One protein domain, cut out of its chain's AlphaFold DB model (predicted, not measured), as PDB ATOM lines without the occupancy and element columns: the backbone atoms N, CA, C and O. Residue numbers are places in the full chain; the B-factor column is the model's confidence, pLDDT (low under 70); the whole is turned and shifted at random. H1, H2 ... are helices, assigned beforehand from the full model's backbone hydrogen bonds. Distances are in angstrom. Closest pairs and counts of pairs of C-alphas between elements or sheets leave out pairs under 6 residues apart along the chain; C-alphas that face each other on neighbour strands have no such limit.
ATOM      1  N   ASP A 129      21.724 -29.635 -18.518       51.50
ATOM      2  CA  ASP A 129      22.747 -29.155 -17.583       51.50
ATOM      3  C   ASP A 129      22.665 -29.993 -16.303       51.50
ATOM      4  O   ASP A 129      21.583 -30.248 -15.759       51.50
ATOM      5  N   GLN A 130      23.832 -30.438 -15.843       58.31
ATOM      6  CA  GLN A 130      23.988 -31.350 -14.706       58.31
ATOM      7  C   GLN A 130      23.415 -30.766 -13.397       58.31
ATOM      8  O   GLN A 130      23.202 -31.493 -12.434       58.31
ATOM      9  N   ASP A 131      23.134 -29.465 -13.376       54.59
ATOM     10  CA  ASP A 131      22.605 -28.662 -12.279       54.59
ATOM     11  C   ASP A 131      21.098 -28.330 -12.391       54.59
ATOM     12  O   ASP A 131      20.511 -27.869 -11.414       54.59
ATOM     13  N   ILE A 132      20.438 -28.627 -13.521       63.78
ATOM     14  CA  ILE A 132      18.963 -28.551 -13.685       63.78
ATOM     15  C   ILE A 132      18.309 -29.922 -13.881       63.78
ATOM     16  O   ILE A 132      17.093 -29.996 -14.068       63.78
ATOM     17  N   VAL A 133      19.067 -31.020 -13.781       70.62
ATOM     18  CA  VAL A 133      18.515 -32.390 -13.779       70.62
ATOM     19  C   VAL A 133      17.402 -32.529 -12.736       70.62
ATOM     20  O   VAL A 133      16.357 -33.112 -13.031       70.62
ATOM     21  N   ASP A 134      17.576 -31.908 -11.569       75.25
ATOM     22  CA  ASP A 134      16.578 -31.921 -10.500       75.25
ATOM     23  C   ASP A 134      15.318 -31.126 -10.869       75.25
ATOM     24  O   ASP A 134      14.201 -31.590 -10.644       75.25
ATOM     25  N   GLU A 135      15.462 -29.961 -11.509       71.62
ATOM     26  CA  GLU A 135      14.334 -29.124 -11.942       71.62
ATOM     27  C   GLU A 135      13.555 -29.762 -13.105       71.62
ATOM     28  O   GLU A 135      12.321 -29.761 -13.114       71.62
ATOM     29  N   ILE A 136      14.257 -30.375 -14.062       75.12
ATOM     30  CA  ILE A 136      13.650 -31.138 -15.161       75.12
ATOM     31  C   ILE A 136      12.948 -32.383 -14.604       75.12
ATOM     32  O   ILE A 136      11.828 -32.705 -15.014       75.12
ATOM     33  N   GLY A 137      13.567 -33.054 -13.631       73.94
ATOM     34  CA  GLY A 137      12.977 -34.180 -12.921       73.94
ATOM     35  C   GLY A 137      11.693 -33.786 -12.195       73.94
ATOM     36  O   GLY A 137      10.662 -34.440 -12.362       73.94
ATOM     37  N   ALA A 138      11.707 -32.663 -11.476       78.75
ATOM     38  CA  ALA A 138      10.529 -32.108 -10.819       78.75
ATOM     39  C   ALA A 138       9.419 -31.746 -11.824       78.75
ATOM     40  O   ALA A 138       8.257 -32.100 -11.614       78.75
ATOM     41  N   ALA A 139       9.761 -31.126 -12.958       76.50
ATOM     42  CA  ALA A 139       8.801 -30.750 -14.001       76.50
ATOM     43  C   ALA A 139       8.116 -31.962 -14.661       76.50
ATOM     44  O   ALA A 139       6.934 -31.904 -15.008       76.50
ATOM     45  N   VAL A 140       8.834 -33.078 -14.810       73.81
ATOM     46  CA  VAL A 140       8.295 -34.345 -15.340       73.81
ATOM     47  C   VAL A 140       7.579 -35.163 -14.248       73.81
ATOM     48  O   VAL A 140       6.820 -36.098 -14.543       73.81
ATOM     49  N   GLY A 141       7.736 -34.773 -12.980       74.50
ATOM     50  CA  GLY A 141       7.163 -35.449 -11.818       74.50
ATOM     51  C   GLY A 141       7.939 -36.702 -11.410       74.50
ATOM     52  O   GLY A 141       7.348 -37.621 -10.851       74.50
ATOM     53  N   ILE A 142       9.234 -36.747 -11.720       80.75
ATOM     54  CA  ILE A 142      10.189 -37.814 -11.391       80.75
ATOM     55  C   ILE A 142      11.265 -37.322 -10.414       80.75
ATOM     56  O   ILE A 142      12.431 -37.670 -10.540       80.75
ATOM     57  N   GLU A 143      10.871 -36.488  -9.456       80.31
ATOM     58  CA  GLU A 143      11.757 -35.884  -8.459       80.31
ATOM     59  C   GLU A 143      12.439 -36.955  -7.586       80.31
ATOM     60  O   GLU A 143      11.815 -37.944  -7.176       80.31
ATOM     61  N   MET A 144      13.731 -36.775  -7.318       80.75
ATOM     62  CA  MET A 144      14.582 -37.742  -6.629       80.75
ATOM     63  C   MET A 144      15.469 -37.038  -5.600       80.75
ATOM     64  O   MET A 144      15.830 -35.886  -5.785       80.75
ATOM     65  N   GLU A 145      15.803 -37.722  -4.502       80.75
ATOM     66  CA  GLU A 145      16.759 -37.193  -3.520       80.75
ATOM     67  C   GLU A 145      18.203 -37.324  -4.033       80.75
ATOM     68  O   GLU A 145      18.537 -38.290  -4.726       80.75
ATOM     69  N   ASP A 146      19.080 -36.403  -3.629       75.69
ATOM     70  CA  ASP A 146      20.514 -36.479  -3.918       75.69
ATOM     71  C   ASP A 146      21.091 -37.845  -3.527       75.69
ATOM     72  O   ASP A 146      20.853 -38.361  -2.432       75.69
ATOM     73  N   GLN A 147      21.898 -38.429  -4.417       75.50
ATOM     74  CA  GLN A 147      22.507 -39.757  -4.243       75.50
ATOM     75  C   GLN A 147      21.496 -40.915  -4.120       75.50
ATOM     76  O   GLN A 147      21.893 -42.049  -3.825       75.50
ATOM     77  N   ALA A 148      20.203 -40.672  -4.355       72.31
ATOM     78  CA  ALA A 148      19.204 -41.725  -4.395       72.31
ATOM     79  C   ALA A 148      19.354 -42.577  -5.655       72.31
ATOM     80  O   ALA A 148      19.646 -42.103  -6.752       72.31
ATOM     81  N   PHE A 149      19.096 -43.873  -5.498       75.06
ATOM     82  CA  PHE A 149      19.072 -44.797  -6.625       75.06
ATOM     83  C   PHE A 149      17.961 -44.430  -7.606       75.06
ATOM     84  O   PHE A 149      16.817 -44.278  -7.180       75.06
ATOM     85  N   LEU A 150      18.295 -44.362  -8.903       79.69
ATOM     86  CA  LEU A 150      17.381 -44.049 -10.006       79.69
ATOM     87  C   LEU A 150      16.146 -44.980  -9.997       79.69
ATOM     88  O   LEU A 150      16.288 -46.197 -10.118       79.69
ATOM     89  N   ARG A 151      14.931 -44.422  -9.842       79.56
ATOM     90  CA  ARG A 151      13.646 -45.162  -9.743       79.56
ATOM     91  C   ARG A 151      12.540 -44.568 -10.625       79.56
ATOM     92  O   ARG A 151      11.388 -44.459 -10.211       79.56
ATOM     93  N   THR A 152      12.877 -44.184 -11.854       79.06
ATOM     94  CA  THR A 152      11.965 -43.471 -12.770       79.06
ATOM     95  C   THR A 152      10.629 -44.190 -12.996       79.06
ATOM     96  O   THR A 152       9.582 -43.558 -12.899       79.06
ATOM     97  N   THR A 153      10.620 -45.507 -13.222       80.19
ATOM     98  CA  THR A 153       9.386 -46.268 -13.511       80.19
ATOM     99  C   THR A 153       8.413 -46.306 -12.335       80.19
ATOM    100  O   THR A 153       7.224 -46.086 -12.512       80.19
ATOM    101  N   GLU A 154       8.914 -46.533 -11.126       77.06
ATOM    102  CA  GLU A 154       8.093 -46.666  -9.915       77.06
ATOM    103  C   GLU A 154       7.511 -45.312  -9.486       77.06
ATOM    104  O   GLU A 154       6.407 -45.233  -8.941       77.06
ATOM    105  N   ILE A 155       8.240 -44.232  -9.795       79.81
ATOM    106  CA  ILE A 155       7.741 -42.866  -9.655       79.81
ATOM    107  C   ILE A 155       6.629 -42.598 -10.678       79.81
ATOM    108  O   ILE A 155       5.578 -42.068 -10.315       79.81
ATOM    109  N   LEU A 156       6.812 -43.016 -11.934       80.31
ATOM    110  CA  LEU A 156       5.799 -42.862 -12.979       80.31
ATOM    111  C   LEU A 156       4.546 -43.717 -12.725       80.31
ATOM    112  O   LEU A 156       3.447 -43.215 -12.918       80.31
ATOM    113  N   GLU A 157       4.670 -44.946 -12.224       78.38
ATOM    114  CA  GLU A 157       3.533 -45.809 -11.866       78.38
ATOM    115  C   GLU A 157       2.746 -45.247 -10.676       78.38
ATOM    116  O   GLU A 157       1.526 -45.141 -10.738       78.38
ATOM    117  N   GLN A 158       3.427 -44.765  -9.631       76.81
ATOM    118  CA  GLN A 158       2.752 -44.085  -8.519       76.81
ATOM    119  C   GLN A 158       2.092 -42.768  -8.927       76.81
ATOM    120  O   GLN A 158       1.103 -42.353  -8.308       76.81
ATOM    121  N   ARG A 159       2.672 -42.052  -9.896       76.75
ATOM    122  CA  ARG A 159       2.049 -40.866 -10.489       76.75
ATOM    123  C   ARG A 159       0.802 -41.276 -11.264       76.75
ATOM    124  O   ARG A 159      -0.236 -40.627 -11.149       76.75
ATOM    125  N   ASP A 160       0.899 -42.369 -12.007       74.94
ATOM    126  CA  ASP A 160      -0.162 -42.879 -12.853       74.94
ATOM    127  C   ASP A 160      -1.332 -43.479 -12.057       74.94
ATOM    128  O   ASP A 160      -2.473 -43.245 -12.441       74.94
ATOM    129  N   ASP A 161      -1.087 -44.133 -10.920       73.06
ATOM    130  CA  ASP A 161      -2.116 -44.612  -9.979       73.06
ATOM    131  C   ASP A 161      -2.888 -43.468  -9.314       73.06
ATOM    132  O   ASP A 161      -4.032 -43.620  -8.883       73.06
ATOM    133  N   ARG A 162      -2.254 -42.295  -9.237       70.94
ATOM    134  CA  ARG A 162      -2.841 -41.055  -8.726       70.94
ATOM    135  C   ARG A 162      -3.334 -40.143  -9.847       70.94
ATOM    136  O   ARG A 162      -3.595 -38.964  -9.594       70.94
ATOM    137  N   ARG A 163      -3.481 -40.655 -11.080       75.62
ATOM    138  CA  ARG A 163      -4.078 -39.888 -12.178       75.62
ATOM    139  C   ARG A 163      -5.458 -39.400 -11.769       75.62
ATOM    140  O   ARG A 163      -6.316 -40.178 -11.371       75.62
ATOM    141  N   TRP A 164      -5.681 -38.105 -11.952       67.44
ATOM    142  CA  TRP A 164      -6.955 -37.450 -11.674       67.44
ATOM    143  C   TRP A 164      -8.136 -38.116 -12.403       67.44
ATOM    144  O   TRP A 164      -9.218 -38.196 -11.846       67.44
ATOM    145  N   GLU A 165      -7.928 -38.683 -13.594       67.25
ATOM    146  CA  GLU A 165      -8.950 -39.446 -14.334       67.25
ATOM    147  C   GLU A 165      -9.394 -40.742 -13.631       67.25
ATOM    148  O   GLU A 165     -10.493 -41.235 -13.884       67.25
ATOM    149  N   LEU A 166      -8.548 -41.299 -12.757       68.25
ATOM    150  CA  LEU A 166      -8.829 -42.493 -11.956       68.25
ATOM    151  C   LEU A 166      -9.401 -42.149 -10.576       68.25
ATOM    152  O   LEU A 166      -9.936 -43.033  -9.905       68.25
ATOM    153  N   ASP A 167      -9.317 -40.885 -10.153       67.56
ATOM    154  CA  ASP A 167      -9.899 -40.441  -8.894       67.56
ATOM    155  C   ASP A 167     -11.426 -40.295  -9.057       67.56
ATOM    156  O   ASP A 167     -11.895 -39.438  -9.815       67.56
ATOM    157  N   PRO A 168     -12.244 -41.090  -8.336       68.88
ATOM    158  CA  PRO A 168     -13.696 -40.972  -8.390       68.88
ATOM    159  C   PRO A 168     -14.199 -39.568  -8.021       68.88
ATOM    160  O   PRO A 168     -15.271 -39.189  -8.501       68.88
ATOM    161  N   MET A 169     -13.438 -38.795  -7.230       68.31
ATOM    162  CA  MET A 169     -13.739 -37.402  -6.869       68.31
ATOM    163  C   MET A 169     -13.522 -36.405  -8.014       68.31
ATOM    164  O   MET A 169     -14.099 -35.322  -7.987       68.31
ATOM    165  N   SER A 170     -12.727 -36.770  -9.023       63.69
ATOM    166  CA  SER A 170     -12.447 -35.956 -10.212       63.69
ATOM    167  C   SER A 170     -13.432 -36.195 -11.359       63.69
ATOM    168  O   SER A 170     -13.369 -35.510 -12.381       63.69
ATOM    169  N   SER A 171     -14.350 -37.165 -11.233       70.56
ATOM    170  CA  SER A 171     -15.354 -37.397 -12.275       70.56
ATOM    171  C   SER A 171     -16.357 -36.228 -12.332       70.56
ATOM    172  O   SER A 171     -16.815 -35.786 -11.280       70.56
ATOM    173  N   PRO A 172     -16.762 -35.738 -13.524       67.62
ATOM    174  CA  PRO A 172     -17.753 -34.653 -13.653       67.62
ATOM    175  C   PRO A 172     -19.091 -34.959 -12.965       67.62
ATOM    176  O   PRO A 172     -19.830 -34.066 -12.581       67.62
TER     177      PRO A 172
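AT A GLANCE: This is residues 129 to 172 of the 179 residues of an uncharacterized protein of Scytonema sp. NIES-4073 (UniProt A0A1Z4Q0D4). The printed part makes a loose zigzag: H1 runs one way, the long link of residues 141 to 151 folds back, and H2 then runs nearly the same way as H1, in a separate row apart from it. From residue 160 onward a tail sticks out and adds to the length. The printed part has 44 residues, with two named helices, H1 then H2, and no named strand. The class is all helix, though under half of the residues, 18, are in named elements. The whole is loose, with a radius of gyration of the C-alphas of 13.3 A and spans of 42 by 18 by 12 A.

IN THESE COORDINATES: Find C-alpha 133 at (18.515, -32.390, -13.779); from there H1, residues 133 to 140, runs 10.5 A. Next find C-alpha 152 at (11.965, -43.471, -12.770), where H2, residues 152 to 161, begins its 14.4 A to C-alpha 161 at (-2.116, -44.612, -9.979).

HOW THE PARTS SIT: H1 and H2 are apart. In both, every O i to N i+4 pair is within hydrogen-bond range.

THE WHOLE: The link from H1 to H2 is long, and the printed part has no cut. Residues 160 to 172 stand free. Look for pLDDT under 70 at residues 129 to 132, 164 to 170 and 172.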